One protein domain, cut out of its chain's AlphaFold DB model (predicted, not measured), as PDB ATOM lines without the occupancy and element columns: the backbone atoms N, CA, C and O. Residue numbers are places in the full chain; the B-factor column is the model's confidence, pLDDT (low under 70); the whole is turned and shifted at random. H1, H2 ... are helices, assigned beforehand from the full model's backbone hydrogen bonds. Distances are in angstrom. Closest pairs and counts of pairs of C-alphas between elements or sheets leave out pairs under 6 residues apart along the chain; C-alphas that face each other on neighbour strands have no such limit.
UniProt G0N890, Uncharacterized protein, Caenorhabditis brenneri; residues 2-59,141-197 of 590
ATOM      1  N   PRO A   2     141.048 162.192  84.214       40.28
ATOM      2  CA  PRO A   2     140.870 162.847  85.493       40.28
ATOM      3  C   PRO A   2     141.416 161.889  86.551       40.28
ATOM      4  O   PRO A   2     140.752 160.982  87.044       40.28
ATOM      5  N   TYR A   3     142.703 162.033  86.813       54.75
ATOM      6  CA  TYR A   3     143.402 161.306  87.857       54.75
ATOM      7  C   TYR A   3     142.971 161.882  89.217       54.75
ATOM      8  O   TYR A   3     143.125 163.085  89.441       54.75
ATOM      9  N   LEU A   4     142.445 161.058  90.136       63.22
ATOM     10  CA  LEU A   4     142.190 161.481  91.522       63.22
ATOM     11  C   LEU A   4     143.517 161.603  92.279       63.22
ATOM     12  O   LEU A   4     143.891 160.753  93.093       63.22
ATOM     13  N   ASN A   5     144.244 162.686  91.999       77.69
ATOM     14  CA  ASN A   5     145.366 163.085  92.831       77.69
ATOM     15  C   ASN A   5     144.880 163.445  94.241       77.69
ATOM     16  O   ASN A   5     143.685 163.516  94.543       77.69
ATOM     17  N   LYS A   6     145.843 163.652  95.135       86.88
ATOM     18  CA  LYS A   6     145.579 164.021  96.525       86.88
ATOM     19  C   LYS A   6     144.622 165.219  96.642       86.88
ATOM     20  O   LYS A   6     143.679 165.129  97.418       86.88
ATOM     21  N   GLU A   7     144.815 166.270  95.848       87.88
ATOM     22  CA  GLU A   7     144.003 167.496  95.904       87.88
ATOM     23  C   GLU A   7     142.556 167.254  95.456       87.88
ATOM     24  O   GLU A   7     141.621 167.709  96.110       87.88
ATOM     25  N   ASN A   8     142.349 166.464  94.402       88.12
ATOM     26  CA  ASN A   8     141.016 166.068  93.949       88.12
ATOM     27  C   ASN A   8     140.277 165.244  95.020       88.12
ATOM     28  O   ASN A   8     139.117 165.514  95.327       88.12
ATOM     29  N   LYS A   9     140.969 164.313  95.693       90.75
ATOM     30  CA  LYS A   9     140.398 163.590  96.847       90.75
ATOM     31  C   LYS A   9     140.038 164.534  97.994       90.75
ATOM     32  O   LYS A   9     138.979 164.383  98.600       90.75
ATOM     33  N   GLU A  10     140.900 165.502  98.295       93.69
ATOM     34  CA  GLU A  10     140.652 166.507  99.332       93.69
ATOM     35  C   GLU A  10     139.428 167.370  99.001       93.69
ATOM     36  O   GLU A  10     138.599 167.584  99.882       93.69
ATOM     37  N   GLY A  11     139.248 167.772  97.739       93.81
ATOM     38  CA  GLY A  11     138.074 168.519  97.277       93.81
ATOM     39  C   GLY A  11     136.770 167.730  97.367       93.81
ATOM     40  O   GLY A  11     135.756 168.247  97.845       93.81
ATOM     41  N   PHE A  12     136.804 166.447  96.994       94.38
ATOM     42  CA  PHE A  12     135.661 165.543  97.151       94.38
ATOM     43  C   PHE A  12     135.252 165.420  98.624       94.38
ATOM     44  O   PHE A  12     134.081 165.545  98.984       94.38
ATOM     45  N   LEU A  13     136.234 165.205  99.503       95.94
ATOM     46  CA  LEU A  13     136.015 165.089 100.942       95.94
ATOM     47  C   LEU A  13     135.550 166.409 101.567       95.94
ATOM     48  O   LEU A  13     134.692 166.384 102.450       95.94
ATOM     49  N   TYR A  14     136.048 167.547 101.083       96.25
ATOM     50  CA  TYR A  14     135.612 168.868 101.524       96.25
ATOM     51  C   TYR A  14     134.140 169.135 101.177       96.25
ATOM     52  O   TYR A  14     133.392 169.642 102.008       96.25
ATOM     53  N   CYS A  15     133.674 168.704  99.999       96.69
ATOM     54  CA  CYS A  15     132.251 168.772  99.657       96.69
ATOM     55  C   CYS A  15     131.376 168.017 100.671       96.69
ATOM     56  O   CYS A  15     130.328 168.510 101.091       96.69
ATOM     57  N   LEU A  16     131.799 166.824 101.097       96.62
ATOM     58  CA  LEU A  16     131.070 166.043 102.101       96.62
ATOM     59  C   LEU A  16     131.138 166.670 103.498       96.62
ATOM     60  O   LEU A  16     130.169 166.578 104.258       96.62
ATOM     61  N   PHE A  17     132.264 167.303 103.825       96.62
ATOM     62  CA  PHE A  17     132.453 168.065 105.053       96.62
ATOM     63  C   PHE A  17     131.497 169.265 105.137       96.62
ATOM     64  O   PHE A  17     130.789 169.414 106.136       96.62
ATOM     65  N   GLU A  18     131.382 170.062 104.070       95.06
ATOM     66  CA  GLU A  18     130.448 171.199 103.998       95.06
ATOM     67  C   GLU A  18     128.991 170.753 104.208       95.06
ATOM     68  O   GLU A  18     128.216 171.400 104.917       95.06
ATOM     69  N   GLN A  19     128.655 169.561 103.710       95.38
ATOM     70  CA  GLN A  19     127.360 168.896 103.899       95.38
ATOM     71  C   GLN A  19     127.180 168.241 105.280       95.38
ATOM     72  O   GLN A  19     126.215 167.505 105.496       95.38
ATOM     73  N   LYS A  20     128.096 168.486 106.224       96.81
ATOM     74  CA  LYS A  20     128.074 167.979 107.607       96.81
ATOM     75  C   LYS A  20     128.118 166.451 107.712       96.81
ATOM     76  O   LYS A  20     127.609 165.873 108.675       96.81
ATOM     77  N   SER A  21     128.742 165.778 106.742       95.38
ATOM     78  CA  SER A  21     129.057 164.348 106.864       95.38
ATOM     79  C   SER A  21     130.125 164.128 107.940       95.38
ATOM     80  O   SER A  21     130.943 165.003 108.205       95.38
ATOM     81  N   THR A  22     130.156 162.947 108.558       95.75
ATOM     82  CA  THR A  22     131.252 162.563 109.465       95.75
ATOM     83  C   THR A  22     132.385 161.901 108.681       95.75
ATOM     84  O   THR A  22     132.134 161.300 107.636       95.75
ATOM     85  N   GLY A  23     133.618 161.937 109.200       94.50
ATOM     86  CA  GLY A  23     134.774 161.273 108.578       94.50
ATOM     87  C   GLY A  23     134.521 159.807 108.169       94.50
ATOM     88  O   GLY A  23     134.781 159.461 107.018       94.50
ATOM     89  N   PRO A  24     133.928 158.954 109.033       95.56
ATOM     90  CA  PRO A  24     133.568 157.579 108.669       95.56
ATOM     91  C   PRO A  24     132.557 157.474 107.518       95.56
ATOM     92  O   PRO A  24     132.687 156.608 106.655       95.56
ATOM     93  N   VAL A  25     131.551 158.356 107.480       96.38
ATOM     94  CA  VAL A  25     130.558 158.382 106.393       96.38
ATOM     95  C   VAL A  25     131.204 158.860 105.093       96.38
ATOM     96  O   VAL A  25     130.939 158.295 104.035       96.38
ATOM     97  N   ALA A  26     132.070 159.871 105.169       95.62
ATOM     98  CA  ALA A  26     132.779 160.399 104.013       95.62
ATOM     99  C   ALA A  26     133.769 159.386 103.424       95.62
ATOM    100  O   ALA A  26     133.815 159.224 102.209       95.62
ATOM    101  N   HIS A  27     134.482 158.642 104.276       95.88
ATOM    102  CA  HIS A  27     135.309 157.503 103.868       95.88
ATOM    103  C   HIS A  27     134.482 156.440 103.138       95.88
ATOM    104  O   HIS A  27     134.867 156.014 102.051       95.88
ATOM    105  N   GLY A  28     133.314 156.076 103.682       94.69
ATOM    106  CA  GLY A  28     132.395 155.129 103.046       94.69
ATOM    107  C   GLY A  28     131.937 155.583 101.658       94.69
ATOM    108  O   GLY A  28     132.028 154.809 100.710       94.69
ATOM    109  N   LYS A  29     131.520 156.848 101.521       94.12
ATOM    110  CA  LYS A  29     131.100 157.434 100.236       94.12
ATOM    111  C   LYS A  29     132.245 157.540  99.229       94.12
ATOM    112  O   LYS A  29     132.040 157.260  98.056       94.12
ATOM    113  N   LEU A  30     133.446 157.919  99.670       91.44
ATOM    114  CA  LEU A  30     134.624 157.966  98.801       91.44
ATOM    115  C   LEU A  30     134.985 156.561  98.296       91.44
ATOM    116  O   LEU A  30     135.258 156.383  97.114       91.44
ATOM    117  N   LYS A  31     134.938 155.555  99.174       90.88
ATOM    118  CA  LYS A  31     135.171 154.149  98.816       90.88
ATOM    119  C   LYS A  31     134.111 153.608  97.858       90.88
ATOM    120  O   LYS A  31     134.444 152.841  96.964       90.88
ATOM    121  N   GLU A  32     132.853 153.996  98.044       90.69
ATOM    122  CA  GLU A  32     131.757 153.655  97.134       90.69
ATOM    123  C   GLU A  32     131.970 154.283  95.753       90.69
ATOM    124  O   GLU A  32     131.937 153.569  94.754       90.69
ATOM    125  N   TYR A  33     132.288 155.580  95.707       86.75
ATOM    126  CA  TYR A  33     132.566 156.314  94.473       86.75
ATOM    127  C   TYR A  33     133.752 155.730  93.688       86.75
ATOM    128  O   TYR A  33     133.675 155.575  92.472       86.75
ATOM    129  N   LEU A  34     134.840 155.372  94.373       83.19
ATOM    130  CA  LEU A  34     136.046 154.827  93.739       83.19
ATOM    131  C   LEU A  34     135.977 153.313  93.482       83.19
ATOM    132  O   LEU A  34     136.837 152.763  92.797       83.19
ATOM    133  N   GLY A  35     135.014 152.615  94.087       83.19
ATOM    134  CA  GLY A  35     134.925 151.151  94.087       83.19
ATOM    135  C   GLY A  35     136.020 150.433  94.895       83.19
ATOM    136  O   GLY A  35     135.969 149.210  95.045       83.19
ATOM    137  N   GLU A  36     137.003 151.154  95.439       82.75
ATOM    138  CA  GLU A  36     138.088 150.622  96.264       82.75
ATOM    139  C   GLU A  36     138.583 151.637  97.304       82.75
ATOM    140  O   GLU A  36     138.213 152.809  97.313       82.75
ATOM    141  N   GLU A  37     139.398 151.165  98.247       85.12
ATOM    142  CA  GLU A  37     139.887 151.987  99.351       85.12
ATOM    143  C   GLU A  37     141.146 152.764  98.949       85.12
ATOM    144  O   GLU A  37     142.230 152.196  98.858       85.12
ATOM    145  N   SER A  38     140.996 154.072  98.714       82.12
ATOM    146  CA  SER A  38     142.094 154.965  98.308       82.12
ATOM    147  C   SER A  38     142.776 155.717  99.455       82.12
ATOM    148  O   SER A  38     143.798 156.369  99.233       82.12
ATOM    149  N   SER A  39     142.143 155.731 100.629       87.62
ATOM    150  CA  SER A  39     142.582 156.419 101.845       87.62
ATOM    151  C   SER A  39     142.027 155.699 103.064       87.62
ATOM    152  O   SER A  39     140.915 155.165 103.011       87.62
ATOM    153  N   THR A  40     142.782 155.684 104.161       94.00
ATOM    154  CA  THR A  40     142.309 155.052 105.399       94.00
ATOM    155  C   THR A  40     141.308 155.951 106.122       94.00
ATOM    156  O   THR A  40     141.260 157.168 105.918       94.00
ATOM    157  N   ILE A  41     140.502 155.362 107.005       96.31
ATOM    158  CA  ILE A  41     139.562 156.125 107.831       96.31
ATOM    159  C   ILE A  41     140.287 157.140 108.729       96.31
ATOM    160  O   ILE A  41     139.768 158.233 108.962       96.31
ATOM    161  N   GLU A  42     141.499 156.826 109.194       95.56
ATOM    162  CA  GLU A  42     142.336 157.729 109.988       95.56
ATOM    163  C   GLU A  42     142.816 158.928 109.166       95.56
ATOM    164  O   GLU A  42     142.794 160.052 109.669       95.56
ATOM    165  N   GLU A  43     143.204 158.715 107.904       94.50
ATOM    166  CA  GLU A  43     143.603 159.792 106.990       94.50
ATOM    167  C   GLU A  43     142.441 160.758 106.739       94.50
ATOM    168  O   GLU A  43     142.600 161.970 106.891       94.50
ATOM    169  N   VAL A  44     141.254 160.220 106.431       95.94
ATOM    170  CA  VAL A  44     140.036 161.018 106.213       95.94
ATOM    171  C   VAL A  44     139.636 161.764 107.486       95.94
ATOM    172  O   VAL A  44     139.342 162.954 107.435       95.94
ATOM    173  N   THR A  45     139.667 161.103 108.645       95.19
ATOM    174  CA  THR A  45     139.322 161.736 109.930       95.19
ATOM    175  C   THR A  45     140.303 162.853 110.284       95.19
ATOM    176  O   THR A  45     139.890 163.920 110.727       95.19
ATOM    177  N   THR A  46     141.598 162.643 110.038       96.00
ATOM    178  CA  THR A  46     142.630 163.669 110.244       96.00
ATOM    179  C   THR A  46     142.411 164.868 109.326       96.00
ATOM    180  O   THR A  46     142.566 166.006 109.761       96.00
ATOM    181  N   LEU A  47     142.037 164.636 108.067       95.25
ATOM    182  CA  LEU A  47     141.715 165.711 107.131       95.25
ATOM    183  C   LEU A  47     140.468 166.498 107.569       95.25
ATOM    184  O   LEU A  47     140.504 167.722 107.569       95.25
ATOM    185  N   PHE A  48     139.406 165.819 108.012       96.81
ATOM    186  CA  PHE A  48     138.201 166.467 108.547       96.81
ATOM    187  C   PHE A  48     138.510 167.323 109.775       96.81
ATOM    188  O   PHE A  48     138.021 168.443 109.871       96.81
ATOM    189  N   GLN A  49     139.379 166.843 110.669       95.31
ATOM    190  CA  GLN A  49     139.830 167.630 111.815       95.31
ATOM    191  C   GLN A  49     140.521 168.929 111.376       95.31
ATOM    192  O   GLN A  49     140.276 169.965 111.985       95.31
ATOM    193  N   LYS A  50     141.327 168.881 110.302       95.69
ATOM    194  CA  LYS A  50     141.966 170.071 109.715       95.69
ATOM    195  C   LYS A  50     140.966 171.043 109.086       95.69
ATOM    196  O   LYS A  50     141.223 172.243 109.030       95.69
ATOM    197  N   PHE A  51     139.858 170.532 108.547       94.94
ATOM    198  CA  PHE A  51     138.776 171.377 108.049       94.94
ATOM    199  C   PHE A  51     138.039 172.055 109.211       94.94
ATOM    200  O   PHE A  51     137.840 173.266 109.174       94.94
ATOM    201  N   ASP A  52     137.701 171.299 110.260       94.06
ATOM    202  CA  ASP A  52     136.999 171.800 111.449       94.06
ATOM    203  C   ASP A  52     137.800 172.857 112.221       94.06
ATOM    204  O   ASP A  52     137.239 173.851 112.682       94.06
ATOM    205  N   ASP A  53     139.109 172.653 112.387       95.00
ATOM    206  CA  ASP A  53     139.974 173.581 113.123       95.00
ATOM    207  C   ASP A  53     140.520 174.737 112.262       95.00
ATOM    208  O   ASP A  53     141.216 175.613 112.781       95.00
ATOM    209  N   GLY A  54     140.199 174.756 110.963       89.94
ATOM    210  CA  GLY A  54     140.659 175.768 110.012       89.94
ATOM    211  C   GLY A  54     142.166 175.732 109.732       89.94
ATOM    212  O   GLY A  54     142.705 176.697 109.193       89.94
ATOM    213  N   THR A  55     142.870 174.656 110.097       90.12
ATOM    214  CA  THR A  55     144.311 174.492 109.829       90.12
ATOM    215  C   THR A  55     144.600 173.905 108.452       90.12
ATOM    216  O   THR A  55     145.764 173.832 108.037       90.12
ATOM    217  N   PHE A  56     143.565 173.481 107.723       89.56
ATOM    218  CA  PHE A  56     143.710 173.086 106.333       89.56
ATOM    219  C   PHE A  56     144.205 174.268 105.501       89.56
ATOM    220  O   PHE A  56     143.574 175.320 105.422       89.56
ATOM    221  N   THR A  57     145.358 174.078 104.874       82.75
ATOM    222  CA  THR A  57     145.974 175.063 103.993       82.75
ATOM    223  C   THR A  57     146.229 174.403 102.655       82.75
ATOM    224  O   THR A  57     146.701 173.267 102.584       82.75
ATOM    225  N   PHE A  58     145.910 175.125 101.589       81.50
ATOM    226  CA  PHE A  58     146.244 174.688 100.249       81.50
ATOM    227  C   PHE A  58     147.741 174.881 100.031       81.50
ATOM    228  O   PHE A  58     148.268 175.992 100.134       81.50
ATOM    229  N   GLU A  59     148.438 173.797  99.711       79.50
ATOM    230  CA  GLU A  59     149.797 173.901  99.204       79.50
ATOM    231  C   GLU A  59     149.731 174.348  97.748       79.50
ATOM    232  O   GLU A  59     149.021 173.769  96.928       79.50
ATOM    233  N   THR A 141     142.766 175.099  94.521       86.94
ATOM    234  CA  THR A 141     143.406 174.596  93.302       86.94
ATOM    235  C   THR A 141     142.357 174.027  92.351       86.94
ATOM    236  O   THR A 141     141.309 173.534  92.779       86.94
ATOM    237  N   ARG A 142     142.650 174.037  91.052       88.06
ATOM    238  CA  ARG A 142     141.838 173.402  90.011       88.06
ATOM    239  C   ARG A 142     141.487 171.965  90.353       88.06
ATOM    240  O   ARG A 142     140.340 171.556  90.225       88.06
ATOM    241  N   ASP A 143     142.474 171.194  90.795       87.69
ATOM    242  CA  ASP A 143     142.274 169.774  91.061       87.69
ATOM    243  C   ASP A 143     141.367 169.562  92.279       87.69
ATOM    244  O   ASP A 143     140.506 168.684  92.238       87.69
ATOM    245  N   PHE A 144     141.465 170.418  93.301       91.81
ATOM    246  CA  PHE A 144     140.521 170.447  94.417       91.81
ATOM    247  C   PHE A 144     139.099 170.813  93.969       91.81
ATOM    248  O   PHE A 144     138.144 170.129  94.337       91.81
ATOM    249  N   LEU A 145     138.936 171.848  93.139       92.56
ATOM    250  CA  LEU A 145     137.621 172.244  92.615       92.56
ATOM    251  C   LEU A 145     137.002 171.147  91.745       92.56
ATOM    252  O   LEU A 145     135.819 170.849  91.891       92.56
ATOM    253  N   ASN A 146     137.806 170.470  90.924       91.69
ATOM    254  CA  ASN A 146     137.364 169.291  90.187       91.69
ATOM    255  C   ASN A 146     136.867 168.211  91.155       91.69
ATOM    256  O   ASN A 146     135.771 167.695  90.970       91.69
ATOM    257  N   GLY A 147     137.613 167.912  92.223       91.81
ATOM    258  CA  GLY A 147     137.195 166.980  93.280       91.81
ATOM    259  C   GLY A 147     135.839 167.313  93.899       91.81
ATOM    260  O   GLY A 147     134.996 166.439  94.105       91.81
ATOM    261  N   PHE A 148     135.608 168.600  94.143       94.94
ATOM    262  CA  PHE A 148     134.333 169.108  94.633       94.94
ATOM    263  C   PHE A 148     133.199 168.877  93.615       94.94
ATOM    264  O   PHE A 148     132.144 168.356  93.985       94.94
ATOM    265  N   ILE A 149     133.440 169.155  92.324       94.81
ATOM    266  CA  ILE A 149     132.516 168.847  91.214       94.81
ATOM    267  C   ILE A 149     132.203 167.348  91.163       94.81
ATOM    268  O   ILE A 149     131.033 166.981  91.075       94.81
ATOM    269  N   HIS A 150     133.214 166.479  91.275       91.81
ATOM    270  CA  HIS A 150     133.030 165.024  91.290       91.81
ATOM    271  C   HIS A 150     132.071 164.586  92.404       91.81
ATOM    272  O   HIS A 150     131.180 163.775  92.157       91.81
ATOM    273  N   CYS A 151     132.211 165.139  93.613       94.44
ATOM    274  CA  CYS A 151     131.324 164.807  94.728       94.44
ATOM    275  C   CYS A 151     129.882 165.251  94.474       94.44
ATOM    276  O   CYS A 151     128.952 164.482  94.712       94.44
ATOM    277  N   LEU A 152     129.674 166.474  93.987       95.81
ATOM    278  CA  LEU A 152     128.327 166.956  93.683       95.81
ATOM    279  C   LEU A 152     127.699 166.181  92.521       95.81
ATOM    280  O   LEU A 152     126.521 165.836  92.580       95.81
ATOM    281  N   LYS A 153     128.491 165.830  91.503       93.94
ATOM    282  CA  LYS A 153     128.008 165.029  90.381       93.94
ATOM    283  C   LYS A 153     127.662 163.598  90.793       93.94
ATOM    284  O   LYS A 153     126.651 163.073  90.338       93.94
ATOM    285  N   TYR A 154     128.449 162.995  91.686       91.06
ATOM    286  CA  TYR A 154     128.145 161.701  92.310       91.06
ATOM    287  C   TYR A 154     126.802 161.711  93.058       91.06
ATOM    288  O   TYR A 154     126.128 160.690  93.148       91.06
ATOM    289  N   GLN A 155     126.386 162.874  93.558       94.25
ATOM    290  CA  GLN A 155     125.088 163.087  94.205       94.25
ATOM    291  C   GLN A 155     123.964 163.422  93.214       94.25
ATOM    292  O   GLN A 155     122.913 163.897  93.634       94.25
ATOM    293  N   GLU A 156     124.197 163.200  91.919       95.12
ATOM    294  CA  GLU A 156     123.251 163.442  90.825       95.12
ATOM    295  C   GLU A 156     122.804 164.906  90.678       95.12
ATOM    296  O   GLU A 156     121.771 165.171  90.067       95.12
ATOM    297  N   ARG A 157     123.595 165.866  91.178       96.25
ATOM    298  CA  ARG A 157     123.325 167.290  90.940       96.25
ATOM    299  C   ARG A 157     123.491 167.656  89.470       96.25
ATOM    300  O   ARG A 157     124.324 167.075  88.753       96.25
ATOM    301  N   ASP A 158     122.687 168.616  89.029       96.06
ATOM    302  CA  ASP A 158     122.790 169.173  87.683       96.06
ATOM    303  C   ASP A 158     123.926 170.206  87.571       96.06
ATOM    304  O   ASP A 158     124.634 170.517  88.533       96.06
ATOM    305  N   GLN A 159     124.183 170.651  86.342       96.06
ATOM    306  CA  GLN A 159     125.316 171.512  86.011       96.06
ATOM    307  C   GLN A 159     125.188 172.893  86.670       96.06
ATOM    308  O   GLN A 159     126.174 173.422  87.188       96.06
ATOM    309  N   GLU A 160     123.981 173.455  86.686       97.19
ATOM    310  CA  GLU A 160     123.653 174.746  87.283       97.19
ATOM    311  C   GLU A 160     123.801 174.721  88.809       97.19
ATOM    312  O   GLU A 160     124.409 175.622  89.392       97.19
ATOM    313  N   GLU A 161     123.315 173.665  89.467       96.94
ATOM    314  CA  GLU A 161     123.491 173.464  90.905       96.94
ATOM    315  C   GLU A 161     124.972 173.364  91.282       96.94
ATOM    316  O   GLU A 161     125.402 173.949  92.280       96.94
ATOM    317  N   ILE A 162     125.767 172.637  90.492       96.75
ATOM    318  CA  ILE A 162     127.211 172.500  90.720       96.75
ATOM    319  C   ILE A 162     127.916 173.851  90.581       96.75
ATOM    320  O   ILE A 162     128.729 174.208  91.439       96.75
ATOM    321  N   TYR A 163     127.596 174.610  89.532       96.00
ATOM    322  CA  TYR A 163     128.145 175.945  89.303       96.00
ATOM    323  C   TYR A 163     127.857 176.893  90.480       96.00
ATOM    324  O   TYR A 163     128.777 177.534  90.999       96.00
ATOM    325  N   GLU A 164     126.618 176.931  90.977       96.69
ATOM    326  CA  GLU A 164     126.249 177.793  92.107       96.69
ATOM    327  C   GLU A 164     126.950 177.390  93.415       96.69
ATOM    328  O   GLU A 164     127.371 178.251  94.193       96.69
ATOM    329  N   GLU A 165     127.140 176.093  93.670       96.00
ATOM    330  CA  GLU A 165     127.890 175.629  94.844       96.00
ATOM    331  C   GLU A 165     129.385 175.977  94.758       96.00
ATOM    332  O   GLU A 165     129.970 176.414  95.753       96.00
ATOM    333  N   LEU A 166     130.006 175.879  93.578       93.75
ATOM    334  CA  LEU A 166     131.388 176.334  93.371       93.75
ATOM    335  C   LEU A 166     131.543 177.838  93.593       93.75
ATOM    336  O   LEU A 166     132.534 178.291  94.178       93.75
ATOM    337  N   LYS A 167     130.558 178.618  93.141       92.19
ATOM    338  CA  LYS A 167     130.536 180.070  93.320       92.19
ATOM    339  C   LYS A 167     130.445 180.457  94.792       92.19
ATOM    340  O   LYS A 167     131.161 181.355  95.235       92.19
ATOM    341  N   LYS A 168     129.635 179.740  95.579       93.12
ATOM    342  CA  LYS A 168     129.578 179.895  97.044       93.12
ATOM    343  C   LYS A 168     130.904 179.517  97.705       93.12
ATOM    344  O   LYS A 168     131.404 180.284  98.524       93.12
ATOM    345  N   LEU A 169     131.479 178.375  97.324       91.94
ATOM    346  CA  LEU A 169     132.729 177.852  97.881       91.94
ATOM    347  C   LEU A 169     133.892 178.836  97.710       91.94
ATOM    348  O   LEU A 169     134.595 179.176  98.664       91.94
ATOM    349  N   THR A 170     134.085 179.302  96.479       88.81
ATOM    350  CA  THR A 170     135.207 180.182  96.118       88.81
ATOM    351  C   THR A 170     134.908 181.658  96.372       88.81
ATOM    352  O   THR A 170     135.812 182.493  96.295       88.81
ATOM    353  N   ARG A 171     133.646 181.979  96.692       88.25
ATOM    354  CA  ARG A 171     133.088 183.336  96.800       88.25
ATOM    355  C   ARG A 171     133.206 184.144  95.504       88.25
ATOM    356  O   ARG A 171     133.056 185.360  95.540       88.25
ATOM    357  N   ARG A 172     133.474 183.486  94.372       86.50
ATOM    358  CA  ARG A 172     133.651 184.087  93.045       86.50
ATOM    359  C   ARG A 172     133.256 183.119  91.954       86.50
ATOM    360  O   ARG A 172     133.095 181.932  92.182       86.50
ATOM    361  N   GLU A 173     133.173 183.613  90.734       87.81
ATOM    362  CA  GLU A 173     133.081 182.724  89.586       87.81
ATOM    363  C   GLU A 173     134.476 182.200  89.216       87.81
ATOM    364  O   GLU A 173     135.212 182.828  88.455       87.81
ATOM    365  N   ALA A 174     134.870 181.069  89.809       86.75
ATOM    366  CA  ALA A 174     136.134 180.407  89.481       86.75
ATOM    367  C   ALA A 174     136.058 179.566  88.194       86.75
ATOM    368  O   ALA A 174     137.068 179.405  87.511       86.75
ATOM    369  N   TYR A 175     134.872 179.038  87.891       90.12
ATOM    370  CA  TYR A 175     134.543 178.220  86.724       90.12
ATOM    371  C   TYR A 175     133.341 178.850  86.029       90.12
ATOM    372  O   TYR A 175     132.437 179.322  86.720       90.12
ATOM    373  N   THR A 176     133.312 178.840  84.698       90.38
ATOM    374  CA  THR A 176     132.081 179.120  83.947       90.38
ATOM    375  C   THR A 176     131.145 177.911  83.973       90.38
ATOM    376  O   THR A 176     131.528 176.807  84.373       90.38
ATOM    377  N   LEU A 177     129.902 178.102  83.530       91.62
ATOM    378  CA  LEU A 177     128.959 176.997  83.378       91.62
ATOM    379  C   LEU A 177     129.497 175.958  82.373       91.62
ATOM    380  O   LEU A 177     129.368 174.756  82.606       91.62
ATOM    381  N   GLU A 178     130.160 176.402  81.301       90.06
ATOM    382  CA  GLU A 178     130.831 175.544  80.318       90.06
ATOM    383  C   GLU A 178     132.019 174.780  80.911       90.06
ATOM    384  O   GLU A 178     132.157 173.589  80.633       90.06
ATOM    385  N   ASP A 179     132.843 175.421  81.751       89.19
ATOM    386  CA  ASP A 179     133.955 174.746  82.433       89.19
ATOM    387  C   ASP A 179     133.429 173.586  83.301       89.19
ATOM    388  O   ASP A 179     134.017 172.505  83.336       89.19
ATOM    389  N   VAL A 180     132.301 173.791  83.996       92.31
ATOM    390  CA  VAL A 180     131.643 172.743  84.794       92.31
ATOM    391  C   VAL A 180     131.132 171.611  83.902       92.31
ATOM    392  O   VAL A 180     131.352 170.443  84.230       92.31
ATOM    393  N   ALA A 181     130.494 171.933  82.771       91.81
ATOM    394  CA  ALA A 181     130.065 170.938  81.786       91.81
ATOM    395  C   ALA A 181     131.238 170.091  81.289       91.81
ATOM    396  O   ALA A 181     131.137 168.871  81.279       91.81
ATOM    397  N   GLU A 182     132.366 170.712  80.943       88.38
ATOM    398  CA  GLU A 182     133.552 170.000  80.463       88.38
ATOM    399  C   GLU A 182     134.084 169.015  81.515       88.38
ATOM    400  O   GLU A 182     134.397 167.865  81.194       88.38
ATOM    401  N   VAL A 183     134.141 169.422  82.790       88.56
ATOM    402  CA  VAL A 183     134.534 168.515  83.880       88.56
ATOM    403  C   VAL A 183     133.529 167.372  84.023       88.56
ATOM    404  O   VAL A 183     133.943 166.219  84.123       88.56
ATOM    405  N   ILE A 184     132.223 167.649  83.983       90.00
ATOM    406  CA  ILE A 184     131.171 166.623  84.060       90.00
ATOM    407  C   ILE A 184     131.248 165.647  82.882       90.00
ATOM    408  O   ILE A 184     131.176 164.437  83.087       90.00
ATOM    409  N   ASP A 185     131.433 166.140  81.663       86.06
ATOM    410  CA  ASP A 185     131.586 165.308  80.472       86.06
ATOM    411  C   ASP A 185     132.827 164.425  80.583       86.06
ATOM    412  O   ASP A 185     132.798 163.262  80.182       86.06
ATOM    413  N   THR A 186     133.899 164.938  81.188       79.88
ATOM    414  CA  THR A 186     135.093 164.143  81.488       79.88
ATOM    415  C   THR A 186     134.768 163.021  82.488       79.88
ATOM    416  O   THR A 186     135.246 161.905  82.318       79.88
ATOM    417  N   ILE A 187     133.906 163.264  83.484       77.38
ATOM    418  CA  ILE A 187     133.442 162.245  84.453       77.38
ATOM    419  C   ILE A 187     132.590 161.163  83.785       77.38
ATOM    420  O   ILE A 187     132.703 159.992  84.128       77.38
ATOM    421  N   ILE A 188     131.693 161.558  82.879       71.38
ATOM    422  CA  ILE A 188     130.734 160.644  82.243       71.38
ATOM    423  C   ILE A 188     131.420 159.775  81.185       71.38
ATOM    424  O   ILE A 188     131.083 158.601  81.041       71.38
ATOM    425  N   ASN A 189     132.353 160.355  80.427       62.19
ATOM    426  CA  ASN A 189     132.963 159.701  79.271       62.19
ATOM    427  C   ASN A 189     134.272 158.965  79.589       62.19
ATOM    428  O   ASN A 189     134.686 158.116  78.799       62.19
ATOM    429  N   GLU A 190     134.939 159.276  80.703       59.94
ATOM    430  CA  GLU A 190     136.165 158.596  81.123       59.94
ATOM    431  C   GLU A 190     135.872 157.742  82.369       59.94
ATOM    432  O   GLU A 190     135.409 158.260  83.382       59.94
ATOM    433  N   ASP A 191     136.159 156.431  82.321       54.06
ATOM    434  CA  ASP A 191     136.185 155.597  83.532       54.06
ATOM    435  C   ASP A 191     137.076 156.301  84.571       54.06
ATOM    436  O   ASP A 191     138.223 156.639  84.268       54.06
ATOM    437  N   VAL A 192     136.569 156.544  85.786       53.84
ATOM    438  CA  VAL A 192     137.358 157.155  86.867       53.84
ATOM    439  C   VAL A 192     138.505 156.206  87.211       53.84
ATOM    440  O   VAL A 192     138.343 155.216  87.925       53.84
ATOM    441  N   LEU A 193     139.684 156.485  86.660       47.59
ATOM    442  CA  LEU A 193     140.875 155.688  86.900       47.59
ATOM    443  C   LEU A 193     141.419 156.040  88.288       47.59
ATOM    444  O   LEU A 193     142.027 157.091  88.495       47.59
ATOM    445  N   VAL A 194     141.220 155.141  89.251       50.16
ATOM    446  CA  VAL A 194     142.012 155.131  90.487       50.16
ATOM    447  C   VAL A 194     143.470 154.873  90.100       50.16
ATOM    448  O   VAL A 194     143.726 154.148  89.136       50.16
ATOM    449  N   GLU A 195     144.434 155.456  90.819       43.19
ATOM    450  CA  GLU A 195     145.859 155.171  90.636       43.19
ATOM    451  C   GLU A 195     146.149 153.687  90.923       43.19
ATOM    452  O   GLU A 195     146.597 153.288  91.995       43.19
ATOM    453  N   LYS A 196     145.890 152.836  89.935       46.16
ATOM    454  CA  LYS A 196     146.451 151.500  89.851       46.16
ATOM    455  C   LYS A 196     147.821 151.679  89.238       46.16
ATOM    456  O   LYS A 196     147.972 152.403  88.257       46.16
ATOM    457  N   GLY A 197     148.838 151.040  89.810       47.78
ATOM    458  CA  GLY A 197     150.115 150.912  89.120       47.78
ATOM    459  C   GLY A 197     149.845 150.276  87.759       47.78
ATOM    460  O   GLY A 197     149.585 149.077  87.688       47.78
TER     461      GLY A 197
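What this domain is: This is residues 2 to 59 and 141 to 197 of the 590 residues of an uncharacterized protein of Caenorhabditis brenneri (UniProt G0N890). Two lobes of three helices each are joined through their first helices: H1 and H4 cross in the middle of the domain, with H2 and H3 packed on H1 on one side and H5 and H6 packed on H4 on the other. The unnamed end after H6, residues 190 to 197, runs from the H4 to H6 lobe across to the side of the other lobe. The printed part has 115 residues with six named helices in the order H1 to H6 and no named strand, and its class is all helix. It is compact, with a radius of gyration of the C-alphas of 13.4 A, and rounded, spanning 36 by 33 by 25 A.

Where its parts are: H1 holds residues 6 to 18 and is 18.3 A long from first to last C-alpha; it begins with C-alpha 6 at (145.579, 164.021, 96.525). H2, residues 23 to 34, is 16.2 A long, and H3, residues 41 to 52, is 16.3 A long. Past the cut comes H4, residues 142 to 154, 18.2 A long, with C-alpha 142 at (141.838, 173.402, 90.011). H5, residues 159 to 170, is 16.6 A long. H6, residues 177 to 189, is 18.2 A long and ends with C-alpha 189 at (132.963, 159.701, 79.271).

How they stand to each other: H1 and H4 are the hubs, touching three helices each. They touch each other with 33 pairs of C-alphas within 8 A, at a steep tilt of 51 degrees, the same way; their closest C-alphas, of Asn 8 and Gly 147, are 4.0 A apart. H1 touches H2 with residues 12 to 17 alone, closest at the C-alphas of Leu 16 and Ala 26, 6.2 A. H1 also touches H3, closest at the C-alphas of Phe 17 and Phe 48, 6.9 A. H2 touches H3 with residues 23 to 27 alone, closest at the C-alphas of Gly 23 and Thr 45, 4.8 A. H4 and H5 form a helical hairpin, running opposite ways at a steep tilt of 44 degrees; H5 touches H4 with residues 162 to 166 alone, closest at the C-alphas of Leu 152 and Ile 162, 6.4 A. H4 touches H6, closest at the C-alphas of Asn 146 and Val 183, 7.0 A. H5 touches H6 with residues 159 to 163 alone, closest at the C-alphas of Tyr 163 and Leu 177, 6.1 A. H2 and H4 are close but not clearly touching, and H3 and H6 are among the pairs that are apart. The helix packing is mostly crossed, with no touching pair at a shallow tilt. In H1, H2, H3, H4, H5 and H6 every O i to N i+4 pair is within hydrogen-bond range.

The domain as a whole: The two C-alphas farthest apart, of Arg 171 and Gly 197, are 37.4 A apart. Residues 60 to 140 are not printed, and C-alphas 59 and 141 are 8.7 A apart across the cut. Of the links that are printed whole, H1 to H2 and H4 to H5 are tight, H2 to H3 and H5 to H6 are short, and none is long. The mean pLDDT of the printed part is 87.4; residues 2 to 4 and 189 to 197 are under 70.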